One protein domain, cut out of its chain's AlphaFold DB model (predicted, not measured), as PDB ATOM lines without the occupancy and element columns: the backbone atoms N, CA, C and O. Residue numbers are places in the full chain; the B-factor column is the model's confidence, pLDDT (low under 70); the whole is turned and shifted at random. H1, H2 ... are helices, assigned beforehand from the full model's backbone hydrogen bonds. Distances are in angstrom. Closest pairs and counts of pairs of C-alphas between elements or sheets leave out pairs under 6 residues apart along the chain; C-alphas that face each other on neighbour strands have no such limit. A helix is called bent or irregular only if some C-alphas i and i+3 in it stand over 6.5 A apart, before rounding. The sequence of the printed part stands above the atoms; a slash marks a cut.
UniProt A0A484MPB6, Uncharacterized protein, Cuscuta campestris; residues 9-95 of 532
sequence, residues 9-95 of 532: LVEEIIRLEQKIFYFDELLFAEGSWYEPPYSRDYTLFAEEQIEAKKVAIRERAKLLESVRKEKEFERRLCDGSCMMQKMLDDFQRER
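Overview. This is residues 9 to 95 of the 532 residues of an uncharacterized protein of Cuscuta campestris (UniProt A0A484MPB6). Two helices run side by side and the same way, the shorter H1 beside the first part of the much longer H2, whose far part, residues 72 to 95, sticks out alone as a straight arm. Between them the chain folds back in a long strand-free loop, residues 30 to 45, which returns from the end of H1 to the start of H2. The printed part has 87 residues, with two named helices, H1 then H2, and no named strand; the class is all helix. The whole is extended, with a radius of gyration of the C-alphas of 21.5 A, and spans 75 by 16 by 15 A, a rod whose length is made by H2 with its free arm.

Along the chain. H1 holds residues 9 to 29 and is 30.3 A long from first to last C-alpha, beginning at C-alpha 9 at (25.068, 34.190, -18.400) and ending at C-alpha 29 at (53.615, 33.420, -28.495). H2 holds residues 46 to 95 and is 73.4 A long, ending at C-alpha 95 at (86.201, 41.574, -59.261). Neither helix is bent.

Arrangement. H1 and H2 touch, with 25 pairs of C-alphas within 8 A. Their closest C-alphas, those of Ile 13 and Ile 50, are 5.8 A apart. H2 touches H1 with residues 46 to 64 alone. Their lines stand at a shallow tilt of 12 degrees, the same way. In H1 and H2 every O i to N i+4 pair is within hydrogen-bond range.

Size, cuts and confidence. The two C-alphas farthest apart, those of Phe 45 and Arg 95, are 74.6 A apart. Without residues 72 to 95, which stand free, the body spans 39 by 16 by 15 A. The printed part has no cut. The link from H1 to H2, 16 residues, is long. The mean pLDDT of the printed part is 86.9, and residues 33 to 43 are under 70.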
ATOM      1  N   LEU A   9      24.358  32.942 -18.115       87.19
ATOM      2  CA  LEU A   9      25.068  34.190 -18.400       87.19
ATOM      3  C   LEU A   9      26.443  34.210 -17.722       87.19
ATOM      4  O   LEU A   9      27.416  34.678 -18.314       87.19
ATOM      5  N   VAL A  10      26.557  33.663 -16.506       85.62
ATOM      6  CA  VAL A  10      27.837  33.532 -15.789       85.62
ATOM      7  C   VAL A  10      28.744  32.509 -16.474       85.62
ATOM      8  O   VAL A  10      29.952  32.735 -16.580       85.62
ATOM      9  N   GLU A  11      28.183  31.418 -16.994       89.56
ATOM     10  CA  GLU A  11      28.937  30.415 -17.751       89.56
ATOM     11  C   GLU A  11      29.479  30.982 -19.078       89.56
ATOM     12  O   GLU A  11      30.672  30.842 -19.362       89.56
ATOM     13  N   GLU A  12      28.671  31.739 -19.832       91.69
ATOM     14  CA  GLU A  12      29.127  32.451 -21.038       91.69
ATOM     15  C   GLU A  12      30.194  33.516 -20.718       91.69
ATOM     16  O   GLU A  12      31.219  33.613 -21.400       91.69
ATOM     17  N   ILE A  13      30.019  34.270 -19.627       88.56
ATOM     18  CA  ILE A  13      31.006  35.228 -19.098       88.56
ATOM     19  C   ILE A  13      32.359  34.557 -18.826       88.56
ATOM     20  O   ILE A  13      33.398  35.173 -19.097       88.56
ATOM     21  N   ILE A  14      32.368  33.323 -18.312       88.06
ATOM     22  CA  ILE A  14      33.587  32.540 -18.052       88.06
ATOM     23  C   ILE A  14      34.174  31.992 -19.360       88.06
ATOM     24  O   ILE A  14      35.376  32.151 -19.593       88.06
ATOM     25  N   ARG A  15      33.347  31.416 -20.243       93.56
ATOM     26  CA  ARG A  15      33.764  30.866 -21.547       93.56
ATOM     27  C   ARG A  15      34.444  31.923 -22.422       93.56
ATOM     28  O   ARG A  15      35.501  31.676 -23.003       93.56
ATOM     29  N   LEU A  16      33.882  33.131 -22.468       92.94
ATOM     30  CA  LEU A  16      34.475  34.256 -23.190       92.94
ATOM     31  C   LEU A  16      35.766  34.763 -22.522       92.94
ATOM     32  O   LEU A  16      36.692  35.153 -23.229       92.94
ATOM     33  N   GLU A  17      35.892  34.701 -21.191       90.00
ATOM     34  CA  GLU A  17      37.154  35.031 -20.505       90.00
ATOM     35  C   GLU A  17      38.280  34.033 -20.803       90.00
ATOM     36  O   GLU A  17      39.428  34.443 -20.983       90.00
ATOM     37  N   GLN A  18      37.961  32.741 -20.911       91.00
ATOM     38  CA  GLN A  18      38.915  31.717 -21.350       91.00
ATOM     39  C   GLN A  18      39.352  31.953 -22.804       91.00
ATOM     40  O   GLN A  18      40.541  31.866 -23.112       91.00
ATOM     41  N   LYS A  19      38.417  32.326 -23.691       93.62
ATOM     42  CA  LYS A  19      38.729  32.648 -25.093       93.62
ATOM     43  C   LYS A  19      39.591  33.910 -25.230       93.62
ATOM     44  O   LYS A  19      40.488  33.923 -26.066       93.62
ATOM     45  N   ILE A  20      39.376  34.932 -24.395       90.75
ATOM     46  CA  ILE A  20      40.265  36.106 -24.295       90.75
ATOM     47  C   ILE A  20      41.685  35.672 -23.912       90.75
ATOM     48  O   ILE A  20      42.623  36.001 -24.634       90.75
ATOM     49  N   PHE A  21      41.831  34.867 -22.853       88.50
ATOM     50  CA  PHE A  21      43.137  34.393 -22.385       88.50
ATOM     51  C   PHE A  21      43.891  33.569 -23.445       88.50
ATOM     52  O   PHE A  21      45.093  33.747 -23.610       88.50
ATOM     53  N   TYR A  22      43.193  32.718 -24.203       91.62
ATOM     54  CA  TYR A  22      43.785  31.974 -25.322       91.62
ATOM     55  C   TYR A  22      44.342  32.902 -26.416       91.62
ATOM     56  O   TYR A  22      45.443  32.681 -26.915       91.62
ATOM     57  N   PHE A  23      43.623  33.976 -26.760       90.44
ATOM     58  CA  PHE A  23      44.135  34.980 -27.696       90.44
ATOM     59  C   PHE A  23      45.309  35.787 -27.122       90.44
ATOM     60  O   PHE A  23      46.237  36.081 -27.869       90.44
ATOM     61  N   ASP A  24      45.300  36.118 -25.827       87.44
ATOM     62  CA  ASP A  24      46.438  36.774 -25.164       87.44
ATOM     63  C   ASP A  24      47.692  35.866 -25.185       87.44
ATOM     64  O   ASP A  24      48.798  36.342 -25.438       87.44
ATOM     65  N   GLU A  25      47.534  34.549 -24.990       88.88
ATOM     66  CA  GLU A  25      48.634  33.575 -25.080       88.88
ATOM     67  C   GLU A  25      49.147  33.390 -26.519       88.88
ATOM     68  O   GLU A  25      50.360  33.321 -26.719       88.88
ATOM     69  N   LEU A  26      48.266  33.392 -27.530       90.38
ATOM     70  CA  LEU A  26      48.674  33.399 -28.943       90.38
ATOM     71  C   LEU A  26      49.424  34.681 -29.327       90.38
ATOM     72  O   LEU A  26      50.471  34.597 -29.962       90.38
ATOM     73  N   LEU A  27      48.927  35.855 -28.928       88.00
ATOM     74  CA  LEU A  27      49.593  37.139 -29.180       88.00
ATOM     75  C   LEU A  27      50.986  37.177 -28.534       88.00
ATOM     76  O   LEU A  27      51.949  37.578 -29.186       88.00
ATOM     77  N   PHE A  28      51.110  36.680 -27.301       85.00
ATOM     78  CA  PHE A  28      52.393  36.565 -26.610       85.00
ATOM     79  C   PHE A  28      53.338  35.543 -27.268       85.00
ATOM     80  O   PHE A  28      54.535  35.802 -27.379       85.00
ATOM     81  N   ALA A  29      52.828  34.399 -27.738       86.06
ATOM     82  CA  ALA A  29      53.615  33.420 -28.495       86.06
ATOM     83  C   ALA A  29      54.090  33.983 -29.846       86.06
ATOM     84  O   ALA A  29      55.200  33.689 -30.287       86.06
ATOM     85  N   GLU A  30      53.292  34.857 -30.466       85.75
ATOM     86  CA  GLU A  30      53.702  35.632 -31.634       85.75
ATOM     87  C   GLU A  30      54.634  36.813 -31.283       85.75
ATOM     88  O   GLU A  30      55.109  37.492 -32.186       85.75
ATOM     89  N   GLY A  31      54.981  37.034 -30.011       77.94
ATOM     90  CA  GLY A  31      55.914  38.083 -29.577       77.94
ATOM     91  C   GLY A  31      55.288  39.471 -29.404       77.94
ATOM     92  O   GLY A  31      56.005  40.428 -29.113       77.94
ATOM     93  N   SER A  32      53.965  39.595 -29.540       73.81
ATOM     94  CA  SER A  32      53.259  40.847 -29.282       73.81
ATOM     95  C   SER A  32      53.128  41.095 -27.777       73.81
ATOM     96  O   SER A  32      52.571  40.285 -27.035       73.81
ATOM     97  N   TRP A  33      53.619  42.251 -27.329       62.47
ATOM     98  CA  TRP A  33      53.501  42.728 -25.943       62.47
ATOM     99  C   TRP A  33      52.252  43.587 -25.704       62.47
ATOM    100  O   TRP A  33      52.055  44.103 -24.604       62.47
ATOM    101  N   TYR A  34      51.424  43.779 -26.732       62.31
ATOM    102  CA  TYR A  34      50.221  44.592 -26.646       62.31
ATOM    103  C   TYR A  34      49.121  43.818 -25.911       62.31
ATOM    104  O   TYR A  34      48.653  42.793 -26.396       62.31
ATOM    105  N   GLU A  35      48.698  44.319 -24.747       60.91
ATOM    106  CA  GLU A  35      47.549  43.826 -23.975       60.91
ATOM    107  C   GLU A  35      46.311  44.655 -24.384       60.91
ATOM    108  O   GLU A  35      46.178  45.798 -23.934       60.91
ATOM    109  N   PRO A  36      45.407  44.157 -25.260       58.69
ATOM    110  CA  PRO A  36      44.311  44.976 -25.772       58.69
ATOM    111  C   PRO A  36      43.346  45.376 -24.653       58.69
ATOM    112  O   PRO A  36      43.008  44.517 -23.824       58.69
ATOM    113  N   PRO A  37      42.857  46.635 -24.650       58.62
ATOM    114  CA  PRO A  37      42.126  47.220 -23.531       58.62
ATOM    115  C   PRO A  37      40.946  46.340 -23.116       58.62
ATOM    116  O   PRO A  37      40.014  46.109 -23.883       58.62
ATOM    117  N   TYR A  38      41.014  45.831 -21.885       58.88
ATOM    118  CA  TYR A  38      40.040  44.896 -21.341       58.88
ATOM    119  C   TYR A  38      39.554  45.361 -19.965       58.88
ATOM    120  O   TYR A  38      40.197  45.158 -18.932       58.88
ATOM    121  N   SER A  39      38.389  46.006 -19.957       54.38
ATOM    122  CA  SER A  39      37.693  46.439 -18.751       54.38
ATOM    123  C   SER A  39      37.055  45.245 -18.033       54.38
ATOM    124  O   SER A  39      35.947  44.818 -18.346       54.38
ATOM    125  N   ARG A  40      37.724  44.739 -16.988       61.38
ATOM    126  CA  ARG A  40      37.109  43.873 -15.957       61.38
ATOM    127  C   ARG A  40      36.178  44.682 -15.039       61.38
ATOM    128  O   ARG A  40      36.322  44.650 -13.816       61.38
ATOM    129  N   ASP A  41      35.269  45.458 -15.623       65.56
ATOM    130  CA  ASP A  41      34.379  46.332 -14.869       65.56
ATOM    131  C   ASP A  41      33.129  45.563 -14.426       65.56
ATOM    132  O   ASP A  41      32.072  45.585 -15.054       65.56
ATOM    133  N   TYR A  42      33.275  44.844 -13.311       63.75
ATOM    134  CA  TYR A  42      32.224  44.041 -12.668       63.75
ATOM    135  C   TYR A  42      31.057  44.872 -12.090       63.75
ATOM    136  O   TYR A  42      30.297  44.383 -11.255       63.75
ATOM    137  N   THR A  43      30.943  46.140 -12.491       68.88
ATOM    138  CA  THR A  43      29.799  47.023 -12.239       68.88
ATOM    139  C   THR A  43      28.743  46.954 -13.349       68.88
ATOM    140  O   THR A  43      27.592  47.296 -13.088       68.88
ATOM    141  N   LEU A  44      29.122  46.481 -14.545       71.81
ATOM    142  CA  LEU A  44      28.252  46.293 -15.708       71.81
ATOM    143  C   LEU A  44      27.333  45.071 -15.558       71.81
ATOM    144  O   LEU A  44      27.699  44.077 -14.915       71.81
ATOM    145  N   PHE A  45      26.171  45.106 -16.212       84.38
ATOM    146  CA  PHE A  45      25.258  43.967 -16.316       84.38
ATOM    147  C   PHE A  45      25.902  42.789 -17.067       84.38
ATOM    148  O   PHE A  45      26.855  42.947 -17.833       84.38
ATOM    149  N   ALA A  46      25.381  41.579 -16.852       83.88
ATOM    150  CA  ALA A  46      25.962  40.364 -17.423       83.88
ATOM    151  C   ALA A  46      26.002  40.391 -18.965       83.88
ATOM    152  O   ALA A  46      27.008  40.025 -19.568       83.88
ATOM    153  N   GLU A  47      24.945  40.901 -19.598       86.88
ATOM    154  CA  GLU A  47      24.830  41.058 -21.054       86.88
ATOM    155  C   GLU A  47      25.849  42.069 -21.612       86.88
ATOM    156  O   GLU A  47      26.527  41.792 -22.603       86.88
ATOM    157  N   GLU A  48      26.045  43.199 -20.924       87.81
ATOM    158  CA  GLU A  48      27.062  44.204 -21.267       87.81
ATOM    159  C   GLU A  48      28.480  43.619 -21.171       87.81
ATOM    160  O   GLU A  48      29.308  43.839 -22.056       87.81
ATOM    161  N   GLN A  49      28.759  42.813 -20.136       85.38
ATOM    162  CA  GLN A  49      30.034  42.099 -20.009       85.38
ATOM    163  C   GLN A  49      30.231  41.066 -21.129       85.38
ATOM    164  O   GLN A  49      31.352  40.905 -21.612       85.38
ATOM    165  N   ILE A  50      29.171  40.378 -21.565       88.94
ATOM    166  CA  ILE A  50      29.212  39.422 -22.681       88.94
ATOM    167  C   ILE A  50      29.556  40.135 -23.996       88.94
ATOM    168  O   ILE A  50      30.474  39.697 -24.697       88.94
ATOM    169  N   GLU A  51      28.899  41.250 -24.327       90.56
ATOM    170  CA  GLU A  51      29.211  41.994 -25.557       90.56
ATOM    171  C   GLU A  51      30.572  42.696 -25.505       90.56
ATOM    172  O   GLU A  51      31.334  42.609 -26.474       90.56
ATOM    173  N   ALA A  52      30.960  43.281 -24.367       88.06
ATOM    174  CA  ALA A  52      32.306  43.829 -24.186       88.06
ATOM    175  C   ALA A  52      33.391  42.756 -24.405       88.06
ATOM    176  O   ALA A  52      34.390  43.005 -25.085       88.06
ATOM    177  N   LYS A  53      33.173  41.528 -23.912       89.06
ATOM    178  CA  LYS A  53      34.072  40.387 -24.148       89.06
ATOM    179  C   LYS A  53      34.080  39.936 -25.612       89.06
ATOM    180  O   LYS A  53      35.156  39.692 -26.156       89.06
ATOM    181  N   LYS A  54      32.926  39.880 -26.287       92.44
ATOM    182  CA  LYS A  54      32.842  39.582 -27.733       92.44
ATOM    183  C   LYS A  54      33.593  40.621 -28.576       92.44
ATOM    184  O   LYS A  54      34.318  40.237 -29.494       92.44
ATOM    185  N   VAL A  55      33.489  41.916 -28.253       91.38
ATOM    186  CA  VAL A  55      34.309  42.979 -28.873       91.38
ATOM    187  C   VAL A  55      35.797  42.750 -28.592       91.38
ATOM    188  O   VAL A  55      36.584  42.688 -29.533       91.38
ATOM    189  N   ALA A  56      36.181  42.530 -27.332       88.44
ATOM    190  CA  ALA A  56      37.574  42.307 -26.940       88.44
ATOM    191  C   ALA A  56      38.225  41.088 -27.631       88.44
ATOM    192  O   ALA A  56      39.435  41.105 -27.862       88.44
ATOM    193  N   ILE A  57      37.440  40.063 -27.987       91.81
ATOM    194  CA  ILE A  57      37.865  38.904 -28.794       91.81
ATOM    195  C   ILE A  57      38.013  39.273 -30.280       91.81
ATOM    196  O   ILE A  57      38.990  38.863 -30.907       91.81
ATOM    197  N   ARG A  58      37.084  40.055 -30.852       92.94
ATOM    198  CA  ARG A  58      37.164  40.504 -32.258       92.94
ATOM    199  C   ARG A  58      38.409  41.356 -32.513       92.94
ATOM    200  O   ARG A  58      39.122  41.101 -33.481       92.94
ATOM    201  N   GLU A  59      38.726  42.297 -31.625       91.00
ATOM    202  CA  GLU A  59      39.924  43.136 -31.781       91.00
ATOM    203  C   GLU A  59      41.227  42.344 -31.564       91.00
ATOM    204  O   GLU A  59      42.198  42.553 -32.289       91.00
ATOM    205  N   ARG A  60      41.230  41.359 -30.654       90.62
ATOM    206  CA  ARG A  60      42.340  40.398 -30.496       90.62
ATOM    207  C   ARG A  60      42.605  39.586 -31.763       90.62
ATOM    208  O   ARG A  60      43.759  39.430 -32.149       90.62
ATOM    209  N   ALA A  61      41.553  39.102 -32.424       93.06
ATOM    210  CA  ALA A  61      41.682  38.344 -33.666       93.06
ATOM    211  C   ALA A  61      42.249  39.199 -34.816       93.06
ATOM    212  O   ALA A  61      43.157  38.748 -35.512       93.06
ATOM    213  N   LYS A  62      41.783  40.451 -34.971       93.31
ATOM    214  CA  LYS A  62      42.351  41.410 -35.942       93.31
ATOM    215  C   LYS A  62      43.835  41.683 -35.683       93.31
ATOM    216  O   LYS A  62      44.627  41.697 -36.620       93.31
ATOM    217  N   LEU A  63      44.210  41.896 -34.420       90.50
ATOM    218  CA  LEU A  63      45.597  42.163 -34.041       90.50
ATOM    219  C   LEU A  63      46.505  40.965 -34.340       90.50
ATOM    220  O   LEU A  63      47.571  41.148 -34.917       90.50
ATOM    221  N   LEU A  64      46.073  39.748 -33.995       91.88
ATOM    222  CA  LEU A  64      46.835  38.522 -34.255       91.88
ATOM    223  C   LEU A  64      47.098  38.323 -35.757       91.88
ATOM    224  O   LEU A  64      48.202  37.962 -36.154       91.88
ATOM    225  N   GLU A  65      46.098  38.611 -36.591       94.69
ATOM    226  CA  GLU A  65      46.214  38.593 -38.052       94.69
ATOM    227  C   GLU A  65      47.187  39.668 -38.578       94.69
ATOM    228  O   GLU A  65      47.947  39.413 -39.513       94.69
ATOM    229  N   SER A  66      47.212  40.853 -37.959       91.44
ATOM    230  CA  SER A  66      48.163  41.921 -38.300       91.44
ATOM    231  C   SER A  66      49.606  41.535 -37.957       91.44
ATOM    232  O   SER A  66      50.482  41.641 -38.812       91.44
ATOM    233  N   VAL A  67      49.846  41.020 -36.745       90.94
ATOM    234  CA  VAL A  67      51.178  40.586 -36.271       90.94
ATOM    235  C   VAL A  67      51.733  39.441 -37.130       90.94
ATOM    236  O   VAL A  67      52.931  39.366 -37.392       90.94
ATOM    237  N   ARG A  68      50.866  38.553 -37.633       92.38
ATOM    238  CA  ARG A  68      51.273  37.487 -38.564       92.38
ATOM    239  C   ARG A  68      51.713  38.019 -39.924       92.38
ATOM    240  O   ARG A  68      52.715  37.544 -40.450       92.38
ATOM    241  N   LYS A  69      51.016  39.020 -40.467       92.88
ATOM    242  CA  LYS A  69      51.397  39.681 -41.730       92.88
ATOM    243  C   LYS A  69      52.684  40.486 -41.595       92.88
ATOM    244  O   LYS A  69      53.512  40.449 -42.499       92.88
ATOM    245  N   GLU A  70      52.882  41.140 -40.454       91.56
ATOM    246  CA  GLU A  70      54.128  41.825 -40.098       91.56
ATOM    247  C   GLU A  70      55.322  40.852 -40.104       91.56
ATOM    248  O   GLU A  70      56.307  41.096 -40.800       91.56
ATOM    249  N   LYS A  71      55.194  39.683 -39.461       90.31
ATOM    250  CA  LYS A  71      56.212  38.614 -39.518       90.31
ATOM    251  C   LYS A  71      56.417  38.001 -40.900       90.31
ATOM    252  O   LYS A  71      57.525  37.581 -41.233       90.31
ATOM    253  N   GLU A  72      55.362  37.878 -41.701       94.06
ATOM    254  CA  GLU A  72      55.500  37.382 -43.071       94.06
ATOM    255  C   GLU A  72      56.280  38.384 -43.936       94.06
ATOM    256  O   GLU A  72      57.141  37.990 -44.723       94.06
ATOM    257  N   PHE A  73      56.038  39.681 -43.740       91.81
ATOM    258  CA  PHE A  73      56.799  40.754 -44.369       91.81
ATOM    259  C   PHE A  73      58.259  40.785 -43.889       91.81
ATOM    260  O   PHE A  73      59.160  40.806 -44.725       91.81
ATOM    261  N   GLU A  74      58.512  40.670 -42.581       91.12
ATOM    262  CA  GLU A  74      59.863  40.543 -42.008       91.12
ATOM    263  C   GLU A  74      60.634  39.362 -42.625       91.12
ATOM    264  O   GLU A  74      61.784  39.517 -43.045       91.12
ATOM    265  N   ARG A  75      59.986  38.196 -42.778       94.31
ATOM    266  CA  ARG A  75      60.572  37.028 -43.457       94.31
ATOM    267  C   ARG A  75      60.938  37.341 -44.908       94.31
ATOM    268  O   ARG A  75      62.066  37.073 -45.311       94.31
ATOM    269  N   ARG A  76      60.024  37.950 -45.674       95.75
ATOM    270  CA  ARG A  76      60.268  38.341 -47.076       95.75
ATOM    271  C   ARG A  76      61.427  39.343 -47.200       95.75
ATOM    272  O   ARG A  76      62.212  39.236 -48.141       95.75
ATOM    273  N   LEU A  77      61.579  40.270 -46.248       91.56
ATOM    274  CA  LEU A  77      62.736  41.175 -46.179       91.56
ATOM    275  C   LEU A  77      64.043  40.425 -45.871       91.56
ATOM    276  O   LEU A  77      65.059  40.695 -46.512       91.56
ATOM    277  N   CYS A  78      64.024  39.463 -44.944       93.44
ATOM    278  CA  CYS A  78      65.184  38.611 -44.652       93.44
ATOM    279  C   CYS A  78      65.624  37.803 -45.883       93.44
ATOM    280  O   CYS A  78      66.812  37.783 -46.215       93.44
ATOM    281  N   ASP A  79      64.673  37.190 -46.593       93.75
ATOM    282  CA  ASP A  79      64.939  36.410 -47.805       93.75
ATOM    283  C   ASP A  79      65.492  37.298 -48.939       93.75
ATOM    284  O   ASP A  79      66.479  36.941 -49.588       93.75
ATOM    285  N   GLY A  80      64.929  38.498 -49.133       93.06
ATOM    286  CA  GLY A  80      65.439  39.484 -50.095       93.06
ATOM    287  C   GLY A  80      66.853  39.977 -49.759       93.06
ATOM    288  O   GLY A  80      67.719  40.026 -50.634       93.06
ATOM    289  N   SER A  81      67.119  40.269 -48.483       92.06
ATOM    290  CA  SER A  81      68.446  40.659 -47.985       92.06
ATOM    291  C   SER A  81      69.491  39.556 -48.202       92.06
ATOM    292  O   SER A  81      70.594  39.828 -48.680       92.06
ATOM    293  N   CYS A  82      69.119  38.293 -47.971       94.81
ATOM    294  CA  CYS A  82      69.964  37.129 -48.248       94.81
ATOM    295  C   CYS A  82      70.372  37.045 -49.734       94.81
ATOM    296  O   CYS A  82      71.547  36.832 -50.050       94.81
ATOM    297  N   MET A  83      69.433  37.289 -50.657       90.81
ATOM    298  CA  MET A  83      69.726  37.313 -52.096       90.81
ATOM    299  C   MET A  83      70.623  38.495 -52.494       90.81
ATOM    300  O   MET A  83      71.545  38.313 -53.290       90.81
ATOM    301  N   MET A  84      70.411  39.684 -51.919       92.00
ATOM    302  CA  MET A  84      71.271  40.850 -52.169       92.00
ATOM    303  C   MET A  84      72.702  40.639 -51.656       92.00
ATOM    304  O   MET A  84      73.650  40.922 -52.389       92.00
ATOM    305  N   GLN A  85      72.874  40.070 -50.457       92.75
ATOM    306  CA  GLN A  85      74.199  39.717 -49.935       92.75
ATOM    307  C   GLN A  85      74.903  38.704 -50.846       92.75
ATOM    308  O   GLN A  85      76.072  38.891 -51.174       92.75
ATOM    309  N   LYS A  86      74.191  37.678 -51.328       96.25
ATOM    310  CA  LYS A  86      74.759  36.700 -52.265       96.25
ATOM    311  C   LYS A  86      75.235  37.359 -53.568       96.25
ATOM    312  O   LYS A  86      76.347  37.079 -54.008       96.25
ATOM    313  N   MET A  87      74.433  38.243 -54.170       93.31
ATOM    314  CA  MET A  87      74.834  38.968 -55.387       93.31
ATOM    315  C   MET A  87      76.068  39.850 -55.150       93.31
ATOM    316  O   MET A  87      76.954  39.911 -56.002       93.31
ATOM    317  N   LEU A  88      76.165  40.486 -53.978       95.12
ATOM    318  CA  LEU A  88      77.336  41.266 -53.580       95.12
ATOM    319  C   LEU A  88      78.588  40.383 -53.401       95.12
ATOM    320  O   LEU A  88      79.667  40.763 -53.858       95.12
ATOM    321  N   ASP A  89      78.453  39.204 -52.792       96.25
ATOM    322  CA  ASP A  89      79.545  38.236 -52.607       96.25
ATOM    323  C   ASP A  89      80.022  37.633 -53.943       96.25
ATOM    324  O   ASP A  89      81.224  37.427 -54.148       96.25
ATOM    325  N   ASP A  90      79.096  37.361 -54.868       96.75
ATOM    326  CA  ASP A  90      79.397  36.892 -56.225       96.75
ATOM    327  C   ASP A  90      80.118  37.993 -57.041       96.75
ATOM    328  O   ASP A  90      81.162  37.719 -57.640       96.75
ATOM    329  N   PHE A  91      79.667  39.255 -56.977       94.06
ATOM    330  CA  PHE A  91      80.333  40.397 -57.630       94.06
ATOM    331  C   PHE A  91      81.733  40.686 -57.059       94.06
ATOM    332  O   PHE A  91      82.684  40.937 -57.805       94.06
ATOM    333  N   GLN A  92      81.906  40.608 -55.733       95.06
ATOM    334  CA  GLN A  92      83.226  40.748 -55.104       95.06
ATOM    335  C   GLN A  92      84.198  39.647 -55.550       95.06
ATOM    336  O   GLN A  92      85.388  39.922 -55.734       95.06
ATOM    337  N   ARG A  93      83.701  38.419 -55.762       97.25
ATOM    338  CA  ARG A  93      84.494  37.299 -56.289       97.25
ATOM    339  C   ARG A  93      84.922  37.539 -57.735       97.25
ATOM    340  O   ARG A  93      86.099  37.365 -58.037       97.25
ATOM    341  N   GLU A  94      84.004  37.973 -58.600       96.00
ATOM    342  CA  GLU A  94      84.315  38.291 -60.002       96.00
ATOM    343  C   GLU A  94      85.369  39.402 -60.104       96.00
ATOM    344  O   GLU A  94      86.360  39.250 -60.825       96.00
ATOM    345  N   ARG A  95      85.220  40.478 -59.318       96.44
ATOM    346  CA  ARG A  95      86.201  41.574 -59.261       96.44
ATOM    347  C   ARG A  95      87.596  41.073 -58.875       96.44
ATOM    348  O   ARG A  95      88.570  41.451 -59.519       96.44
TER     349      ARG A  95